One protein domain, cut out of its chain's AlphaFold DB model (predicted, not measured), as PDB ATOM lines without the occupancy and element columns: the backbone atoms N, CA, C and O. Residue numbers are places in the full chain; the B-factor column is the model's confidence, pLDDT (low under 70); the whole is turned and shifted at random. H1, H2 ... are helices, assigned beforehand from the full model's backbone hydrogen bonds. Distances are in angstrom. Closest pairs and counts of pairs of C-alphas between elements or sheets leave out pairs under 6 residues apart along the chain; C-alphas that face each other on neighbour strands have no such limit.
ATOM      1  N   MET A   2      13.726 -68.483  36.164       39.09
ATOM      2  CA  MET A   2      12.648 -67.767  35.460       39.09
ATOM      3  C   MET A   2      12.299 -66.508  36.252       39.09
ATOM      4  O   MET A   2      11.666 -66.610  37.295       39.09
ATOM      5  N   ILE A   3      12.752 -65.353  35.770       41.06
ATOM      6  CA  ILE A   3      12.322 -64.040  36.248       41.06
ATOM      7  C   ILE A   3      11.171 -63.621  35.335       41.06
ATOM      8  O   ILE A   3      11.377 -63.037  34.276       41.06
ATOM      9  N   ALA A   4       9.963 -64.039  35.689       47.28
ATOM     10  CA  ALA A   4       8.788 -63.272  35.327       47.28
ATOM     11  C   ALA A   4       8.645 -62.285  36.487       47.28
ATOM     12  O   ALA A   4       8.185 -62.695  37.549       47.28
ATOM     13  N   ASP A   5       9.202 -61.078  36.346       63.88
ATOM     14  CA  ASP A   5       9.096 -60.030  37.369       63.88
ATOM     15  C   ASP A   5       7.603 -59.768  37.586       63.88
ATOM     16  O   ASP A   5       6.911 -59.235  36.716       63.88
ATOM     17  N   LEU A   6       7.089 -60.304  38.693       76.75
ATOM     18  CA  LEU A   6       5.722 -60.099  39.128       76.75
ATOM     19  C   LEU A   6       5.630 -58.640  39.548       76.75
ATOM     20  O   LEU A   6       6.369 -58.220  40.430       76.75
ATOM     21  N   VAL A   7       4.714 -57.901  38.937       81.81
ATOM     22  CA  VAL A   7       4.408 -56.542  39.361       81.81
ATOM     23  C   VAL A   7       3.658 -56.647  40.681       81.81
ATOM     24  O   VAL A   7       2.499 -57.084  40.744       81.81
ATOM     25  N   ASP A   8       4.357 -56.273  41.742       83.25
ATOM     26  CA  ASP A   8       3.827 -56.226  43.088       83.25
ATOM     27  C   ASP A   8       3.255 -54.836  43.419       83.25
ATOM     28  O   ASP A   8       3.080 -53.956  42.568       83.25
ATOM     29  N   GLN A   9       2.879 -54.655  44.681       80.12
ATOM     30  CA  GLN A   9       2.326 -53.397  45.168       80.12
ATOM     31  C   GLN A   9       3.336 -52.242  45.085       80.12
ATOM     32  O   GLN A   9       2.934 -51.111  44.799       80.12
ATOM     33  N   ASP A  10       4.623 -52.510  45.314       84.19
ATOM     34  CA  ASP A  10       5.685 -51.506  45.261       84.19
ATOM     35  C   ASP A  10       5.938 -51.038  43.822       84.19
ATOM     36  O   ASP A  10       6.092 -49.836  43.579       84.19
ATOM     37  N   ASP A  11       5.914 -51.948  42.850       86.19
ATOM     38  CA  ASP A  11       6.016 -51.600  41.433       86.19
ATOM     39  C   ASP A  11       4.818 -50.771  40.967       86.19
ATOM     40  O   ASP A  11       4.988 -49.718  40.343       86.19
ATOM     41  N   PHE A  12       3.601 -51.181  41.331       84.88
ATOM     42  CA  PHE A  12       2.392 -50.414  41.028       84.88
ATOM     43  C   PHE A  12       2.456 -48.995  41.609       84.88
ATOM     44  O   PHE A  12       2.152 -48.011  40.930       84.88
ATOM     45  N   TYR A  13       2.921 -48.872  42.849       86.88
ATOM     46  CA  TYR A  13       3.132 -47.593  43.512       86.88
ATOM     47  C   TYR A  13       4.136 -46.706  42.763       86.88
ATOM     48  O   TYR A  13       3.854 -45.535  42.498       86.88
ATOM     49  N   ARG A  14       5.293 -47.260  42.376       87.69
ATOM     50  CA  ARG A  14       6.337 -46.530  41.636       87.69
ATOM     51  C   ARG A  14       5.814 -45.987  40.311       87.69
ATOM     52  O   ARG A  14       6.134 -44.853  39.950       87.69
ATOM     53  N   LEU A  15       4.981 -46.763  39.618       87.75
ATOM     54  CA  LEU A  15       4.357 -46.350  38.364       87.75
ATOM     55  C   LEU A  15       3.425 -45.146  38.561       87.75
ATOM     56  O   LEU A  15       3.533 -44.160  37.832       87.75
ATOM     57  N   LEU A  16       2.564 -45.167  39.583       87.56
ATOM     58  CA  LEU A  16       1.667 -44.042  39.880       87.56
ATOM     59  C   LEU A  16       2.429 -42.785  40.328       87.56
ATOM     60  O   LEU A  16       2.086 -41.670  39.923       87.56
ATOM     61  N   GLN A  17       3.500 -42.948  41.111       87.94
ATOM     62  CA  GLN A  17       4.364 -41.827  41.490       87.94
ATOM     63  C   GLN A  17       5.070 -41.188  40.297       87.94
ATOM     64  O   GLN A  17       5.223 -39.967  40.281       87.94
ATOM     65  N   SER A  18       5.454 -41.978  39.288       86.12
ATOM     66  CA  SER A  18       6.070 -41.469  38.055       86.12
ATOM     67  C   SER A  18       5.173 -40.452  37.341       86.12
ATOM     68  O   SER A  18       5.652 -39.423  36.870       86.12
ATOM     69  N   VAL A  19       3.856 -40.680  37.346       85.81
ATOM     70  CA  VAL A  19       2.851 -39.761  36.777       85.81
ATOM     71  C   VAL A  19       2.697 -38.482  37.625       85.81
ATOM     72  O   VAL A  19       2.273 -37.422  37.148       85.81
ATOM     73  N   GLY A  20       3.088 -38.539  38.900       86.25
ATOM     74  CA  GLY A  20       2.895 -37.475  39.884       86.25
ATOM     75  C   GLY A  20       1.593 -37.614  40.671       86.25
ATOM     76  O   GLY A  20       1.038 -36.607  41.118       86.25
ATOM     77  N   ILE A  21       1.088 -38.840  40.818       87.31
ATOM     78  CA  ILE A  21      -0.020 -39.150  41.721       87.31
ATOM     79  C   ILE A  21       0.569 -39.297  43.124       87.31
ATOM     80  O   ILE A  21       1.515 -40.055  43.343       87.31
ATOM     81  N   ALA A  22       0.024 -38.544  44.077       84.81
ATOM     82  CA  ALA A  22       0.430 -38.627  45.472       84.81
ATOM     83  C   ALA A  22      -0.132 -39.913  46.087       84.81
ATOM     84  O   ALA A  22      -1.263 -39.943  46.564       84.81
ATOM     85  N   PRO A  29      -3.094 -51.416  47.124       87.06
ATOM     86  CA  PRO A  29      -3.289 -51.194  45.694       87.06
ATOM     87  C   PRO A  29      -4.642 -50.539  45.379       87.06
ATOM     88  O   PRO A  29      -4.703 -49.617  44.570       87.06
ATOM     89  N   GLY A  30      -5.716 -50.937  46.073       89.25
ATOM     90  CA  GLY A  30      -7.043 -50.331  45.914       89.25
ATOM     91  C   GLY A  30      -7.093 -48.849  46.310       89.25
ATOM     92  O   GLY A  30      -7.702 -48.049  45.604       89.25
ATOM     93  N   GLN A  31      -6.409 -48.446  47.387       90.69
ATOM     94  CA  GLN A  31      -6.289 -47.030  47.766       90.69
ATOM     95  C   GLN A  31      -5.472 -46.237  46.739       90.69
ATOM     96  O   GLN A  31      -5.847 -45.124  46.377       90.69
ATOM     97  N   CYS A  32      -4.393 -46.827  46.227       89.19
ATOM     98  CA  CYS A  32      -3.593 -46.247  45.152       89.19
ATOM     99  C   CYS A  32      -4.417 -46.045  43.868       89.19
ATOM    100  O   CYS A  32      -4.342 -44.983  43.248       89.19
ATOM    101  N   ALA A  33      -5.255 -47.019  43.502       89.44
ATOM    102  CA  ALA A  33      -6.190 -46.895  42.389       89.44
ATOM    103  C   ALA A  33      -7.233 -45.797  42.627       89.44
ATOM    104  O   ALA A  33      -7.486 -44.990  41.736       89.44
ATOM    105  N   GLN A  34      -7.782 -45.700  43.839       89.06
ATOM    106  CA  GLN A  34      -8.706 -44.623  44.186       89.06
ATOM    107  C   GLN A  34      -8.044 -43.246  44.034       89.06
ATOM    108  O   GLN A  34      -8.589 -42.369  43.375       89.06
ATOM    109  N   ALA A  35      -6.824 -43.073  44.543       89.44
ATOM    110  CA  ALA A  35      -6.083 -41.824  44.393       89.44
ATOM    111  C   ALA A  35      -5.784 -41.480  42.926       89.44
ATOM    112  O   ALA A  35      -5.846 -40.314  42.537       89.44
ATOM    113  N   ALA A  36      -5.496 -42.482  42.094       88.31
ATOM    114  CA  ALA A  36      -5.310 -42.299  40.660       88.31
ATOM    115  C   ALA A  36      -6.616 -41.891  39.942       88.31
ATOM    116  O   ALA A  36      -6.581 -41.034  39.053       88.31
ATOM    117  N   LEU A  37      -7.771 -42.427  40.355       87.50
ATOM    118  CA  LEU A  37      -9.088 -41.988  39.875       87.50
ATOM    119  C   LEU A  37      -9.390 -40.542  40.274       87.50
ATOM    120  O   LEU A  37      -9.772 -39.745  39.415       87.50
ATOM    121  N   ASP A  38      -9.200 -40.202  41.549       87.94
ATOM    122  CA  ASP A  38      -9.398 -38.851  42.080       87.94
ATOM    123  C   ASP A  38      -8.492 -37.840  41.367       87.94
ATOM    124  O   ASP A  38      -8.949 -36.783  40.924       87.94
ATOM    125  N   TRP A  39      -7.224 -38.203  41.151       87.75
ATOM    126  CA  TRP A  39      -6.290 -37.417  40.351       87.75
ATOM    127  C   TRP A  39      -6.832 -37.205  38.930       87.75
ATOM    128  O   TRP A  39      -6.953 -36.064  38.488       87.75
ATOM    129  N   ARG A  40      -7.273 -38.263  38.233       83.00
ATOM    130  CA  ARG A  40      -7.828 -38.156  36.868       83.00
ATOM    131  C   ARG A  40      -9.104 -37.302  36.819       83.00
ATOM    132  O   ARG A  40      -9.314 -36.568  35.851       83.00
ATOM    133  N   CYS A  41      -9.940 -37.369  37.855       81.69
ATOM    134  CA  CYS A  41     -11.173 -36.589  37.980       81.69
ATOM    135  C   CYS A  41     -10.877 -35.091  38.147       81.69
ATOM    136  O   CYS A  41     -11.369 -34.272  37.370       81.69
ATOM    137  N   ASN A  42      -9.969 -34.744  39.066       79.75
ATOM    138  CA  ASN A  42      -9.527 -33.367  39.296       79.75
ATOM    139  C   ASN A  42      -8.871 -32.743  38.042       79.75
ATOM    140  O   ASN A  42      -9.027 -31.549  37.763       79.75
ATOM    141  N   ALA A  65      -1.892 -37.424  31.816       80.44
ATOM    142  CA  ALA A  65      -3.086 -38.268  31.764       80.44
ATOM    143  C   ALA A  65      -2.894 -39.415  30.759       80.44
ATOM    144  O   ALA A  65      -3.166 -40.569  31.079       80.44
ATOM    145  N   ASN A  66      -2.319 -39.111  29.590       83.31
ATOM    146  CA  ASN A  66      -1.947 -40.122  28.603       83.31
ATOM    147  C   ASN A  66      -0.896 -41.107  29.144       83.31
ATOM    148  O   ASN A  66      -0.955 -42.295  28.831       83.31
ATOM    149  N   GLU A  67       0.059 -40.636  29.949       87.00
ATOM    150  CA  GLU A  67       1.059 -41.487  30.600       87.00
ATOM    151  C   GLU A  67       0.415 -42.474  31.585       87.00
ATOM    152  O   GLU A  67       0.738 -43.661  31.556       87.00
ATOM    153  N   LEU A  68      -0.565 -42.025  32.377       86.38
ATOM    154  CA  LEU A  68      -1.343 -42.898  33.260       86.38
ATOM    155  C   LEU A  68      -2.103 -43.976  32.476       86.38
ATOM    156  O   LEU A  68      -2.019 -45.156  32.814       86.38
ATOM    157  N   ASP A  69      -2.818 -43.595  31.415       87.06
ATOM    158  CA  ASP A  69      -3.559 -44.543  30.573       87.06
ATOM    159  C   ASP A  69      -2.623 -45.544  29.872       87.06
ATOM    160  O   ASP A  69      -2.963 -46.725  29.719       87.06
ATOM    161  N   LYS A  70      -1.414 -45.110  29.492       88.50
ATOM    162  CA  LYS A  70      -0.374 -45.987  28.940       88.50
ATOM    163  C   LYS A  70       0.097 -47.012  29.972       88.50
ATOM    164  O   LYS A  70       0.101 -48.202  29.666       88.50
ATOM    165  N   ILE A  71       0.417 -46.576  31.190       88.06
ATOM    166  CA  ILE A  71       0.805 -47.456  32.303       88.06
ATOM    167  C   ILE A  71      -0.303 -48.475  32.597       88.06
ATOM    168  O   ILE A  71      -0.038 -49.672  32.651       88.06
ATOM    169  N   ILE A  72      -1.557 -48.029  32.719       88.12
ATOM    170  CA  ILE A  72      -2.715 -48.909  32.949       88.12
ATOM    171  C   ILE A  72      -2.846 -49.942  31.822       88.12
ATOM    172  O   ILE A  72      -3.101 -51.120  32.078       88.12
ATOM    173  N   SER A  73      -2.642 -49.522  30.572       88.25
ATOM    174  CA  SER A  73      -2.705 -50.408  29.405       88.25
ATOM    175  C   SER A  73      -1.588 -51.453  29.403       88.25
ATOM    176  O   SER A  73      -1.850 -52.618  29.103       88.25
ATOM    177  N   GLU A  74      -0.362 -51.069  29.759       87.00
ATOM    178  CA  GLU A  74       0.775 -51.987  29.884       87.00
ATOM    179  C   GLU A  74       0.572 -52.984  31.030       87.00
ATOM    180  O   GLU A  74       0.780 -54.184  30.845       87.00
ATOM    181  N   LEU A  75       0.087 -52.520  32.185       86.00
ATOM    182  CA  LEU A  75      -0.263 -53.380  33.316       86.00
ATOM    183  C   LEU A  75      -1.362 -54.377  32.941       86.00
ATOM    184  O   LEU A  75      -1.273 -55.554  33.276       86.00
ATOM    185  N   LYS A  76      -2.370 -53.936  32.182       85.75
ATOM    186  CA  LYS A  76      -3.450 -54.803  31.703       85.75
ATOM    187  C   LYS A  76      -2.951 -55.866  30.724       85.75
ATOM    188  O   LYS A  76      -3.376 -57.012  30.809       85.75
ATOM    189  N   GLN A  77      -2.051 -55.515  29.805       85.62
ATOM    190  CA  GLN A  77      -1.444 -56.495  28.892       85.62
ATOM    191  C   GLN A  77      -0.597 -57.528  29.640       85.62
ATOM    192  O   GLN A  77      -0.539 -58.689  29.240       85.62
ATOM    193  N   ASN A  78       0.005 -57.109  30.751       83.88
ATOM    194  CA  ASN A  78       0.800 -57.951  31.629       83.88
ATOM    195  C   ASN A  78       0.010 -58.431  32.857       83.88
ATOM    196  O   ASN A  78       0.613 -58.729  33.882       83.88
ATOM    197  N   GLU A  79      -1.323 -58.559  32.774       81.94
ATOM    198  CA  GLU A  79      -2.150 -58.915  33.938       81.94
ATOM    199  C   GLU A  79      -1.785 -60.267  34.569       81.94
ATOM    200  O   GLU A  79      -2.061 -60.502  35.742       81.94
ATOM    201  N   VAL A  80      -1.148 -61.150  33.795       82.69
ATOM    202  CA  VAL A  80      -0.626 -62.448  34.251       82.69
ATOM    203  C   VAL A  80       0.565 -62.308  35.205       82.69
ATOM    204  O   VAL A  80       0.864 -63.236  35.950       82.69
ATOM    205  N   LEU A  81       1.240 -61.157  35.176       83.88
ATOM    206  CA  LEU A  81       2.358 -60.803  36.045       83.88
ATOM    207  C   LEU A  81       1.909 -59.983  37.260       83.88
ATOM    208  O   LEU A  81       2.729 -59.702  38.122       83.88
ATOM    209  N   LEU A  82       0.637 -59.587  37.348       84.38
ATOM    210  CA  LEU A  82       0.133 -58.807  38.476       84.38
ATOM    211  C   LEU A  82      -0.288 -59.715  39.627       84.38
ATOM    212  O   LEU A  82      -0.942 -60.744  39.427       84.38
ATOM    213  N   LEU A  83      -0.007 -59.273  40.851       86.44
ATOM    214  CA  LEU A  83      -0.659 -59.832  42.031       86.44
ATOM    215  C   LEU A  83      -2.182 -59.607  41.979       86.44
ATOM    216  O   LEU A  83      -2.641 -58.605  41.417       86.44
ATOM    217  N   PRO A  84      -2.986 -60.506  42.574       85.56
ATOM    218  CA  PRO A  84      -4.439 -60.376  42.585       85.56
ATOM    219  C   PRO A  84      -4.905 -59.040  43.174       85.56
ATOM    220  O   PRO A  84      -5.799 -58.428  42.596       85.56
ATOM    221  N   GLU A  85      -4.263 -58.524  44.230       87.12
ATOM    222  CA  GLU A  85      -4.642 -57.225  44.805       87.12
ATOM    223  C   GLU A  85      -4.397 -56.058  43.833       87.12
ATOM    224  O   GLU A  85      -5.204 -55.132  43.733       87.12
ATOM    225  N   VAL A  86      -3.293 -56.105  43.078       87.06
ATOM    226  CA  VAL A  86      -2.962 -55.095  42.059       87.06
ATOM    227  C   VAL A  86      -3.912 -55.205  40.870       87.06
ATOM    228  O   VAL A  86      -4.340 -54.193  40.319       87.06
ATOM    229  N   LYS A  87      -4.307 -56.424  40.497       87.75
ATOM    230  CA  LYS A  87      -5.308 -56.651  39.455       87.75
ATOM    231  C   LYS A  87      -6.659 -56.055  39.838       87.75
ATOM    232  O   LYS A  87      -7.275 -55.395  39.007       87.75
ATOM    233  N   GLU A  88      -7.116 -56.265  41.071       89.00
ATOM    234  CA  GLU A  88      -8.365 -55.674  41.564       89.00
ATOM    235  C   GLU A  88      -8.310 -54.144  41.536       89.00
ATOM    236  O   GLU A  88      -9.233 -53.501  41.040       89.00
ATOM    237  N   ALA A  89      -7.197 -53.564  41.981       88.88
ATOM    238  CA  ALA A  89      -6.961 -52.128  41.899       88.88
ATOM    239  C   ALA A  89      -6.980 -51.606  40.454       88.88
ATOM    240  O   ALA A  89      -7.620 -50.598  40.157       88.88
ATOM    241  N   LEU A  90      -6.333 -52.319  39.531       87.50
ATOM    242  CA  LEU A  90      -6.326 -51.973  38.113       87.50
ATOM    243  C   LEU A  90      -7.740 -51.997  37.518       87.50
ATOM    244  O   LEU A  90      -8.077 -51.126  36.724       87.50
ATOM    245  N   GLN A  91      -8.586 -52.951  37.920       87.06
ATOM    246  CA  GLN A  91      -9.984 -53.018  37.474       87.06
ATOM    247  C   GLN A  91     -10.810 -51.809  37.923       87.06
ATOM    248  O   GLN A  91     -11.743 -51.440  37.221       87.06
ATOM    249  N   MET A  92     -10.470 -51.169  39.046       86.19
ATOM    250  CA  MET A  92     -11.136 -49.931  39.473       86.19
ATOM    251  C   MET A  92     -10.787 -48.739  38.569       86.19
ATOM    252  O   MET A  92     -11.559 -47.789  38.488       86.19
ATOM    253  N   LEU A  93      -9.627 -48.773  37.902       81.88
ATOM    254  CA  LEU A  93      -9.129 -47.687  37.051       81.88
ATOM    255  C   LEU A  93      -9.633 -47.732  35.600       81.88
ATOM    256  O   LEU A  93      -9.592 -46.699  34.913       81.88
ATOM    257  N   LEU A  94     -10.064 -48.912  35.146       78.69
ATOM    258  CA  LEU A  94     -10.624 -49.168  33.813       78.69
ATOM    259  C   LEU A  94     -12.052 -48.625  33.689       78.69
ATOM    260  O   LEU A  94     -12.324 -48.005  32.635       78.69
TER     261      LEU A  94
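Overview. This is residues 2 to 22, 29 to 42 and 65 to 94 of the 94 residues of an uncharacterized protein of Neptunomonas antarctica (UniProt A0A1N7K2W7). Four fairly short helices make a bundle, with H1 on one side, H3 on another, and H2 and H4 together along the third; H2 and H4 overlap in part, the last residues of H4 side by side with the first of H2. H1, H2 and H4 run the same way and H3 runs back against them, while the first printed residues, from Met 2, make a tail that leads away from the bundle and adds to its length. The printed part has 65 residues with four named helices, in the order H1, H2, H3, H4, and no named strand; its class is all helix. It is compact, with a radius of gyration of the C-alphas of 11.0 A, and its C-alphas span 41 by 19 by 18 A along their three main axes, a rod in outline with the tail included.

Arrangement. Start at Met 2 and go through residues 2 to 8 to H1, residues 9 to 19, which is a hub that touches three other helices. Across the first cut you come to H2, residues 29 to 42, which touches H1 at a shallow tilt of 15 degrees, the same way; their closest C-alphas are those of Gln 9 and Pro 29, 6.1 A apart. After the second cut find H3, residues 65 to 77, which touches H1 at a shallow tilt of 28 degrees, opposite ways; look at the C-alphas of Val 19 and Leu 68, their closest, 6.3 A apart. H2 and H3 are close but not clearly touching, with the closest C-alphas, those of Arg 40 and Ala 65, 7.0 A apart; they run opposite ways at a shallow tilt of 32 degrees, only just short of steep. Last comes H4, residues 84 to 93, the other hub, also touching three helices. With H2 it has 19 pairs of C-alphas within 8 A, the closest being those of Gly 30 and Ala 89 at 4.4 A, and the two touch at a shallow tilt of 13 degrees, the same way. H3 and H4 form a helical hairpin, two helices that follow each other and run opposite ways, here at a steep tilt of 40 degrees; H3 touches H4 with residues 72 to 76 alone, and the closest C-alphas are those of Ile 72 and Leu 90, 7.0 A apart. H1 and H4 only just touch, and only at their ends, with 3 pairs of C-alphas within 8 A, the closest those of Gln 9 and Val 86 at 6.4 A. In the backbones of H2 and H3 every O i to N i+4 pair is within hydrogen-bond range; in H1 it is 6 of 7 and in H4 5 of 6.

Along the chain. Find C-alpha 9 at (2.326, -53.397, 45.168), where H1 begins; from there it runs 16.0 A to C-alpha 19. H2, the longest helix by residues, runs 19.9 A from C-alpha 29 to C-alpha 42 at (-9.527, -33.367, 39.296). H3 runs 18.5 A from C-alpha 65 to C-alpha 77, and H4 runs 14.6 A from C-alpha 84 to C-alpha 93 at (-9.129, -47.687, 37.051).

Size, cuts and confidence. The two C-alphas farthest apart are those of Met 2 and Asn 42, 41.1 A. Residues 23 to 28 are not printed, and C-alphas 22 and 29 are 13.1 A apart across that cut; residues 43 to 64 are not printed either, and C-alphas 42 and 65 are 11.1 A apart. The link from H3 to H4, 6 residues, is short. The printed part ends at Leu 94, the chain's last residue. The mean pLDDT of the printed part is 83.5, and you will find values under 70 at residues 2 to 5 of this model.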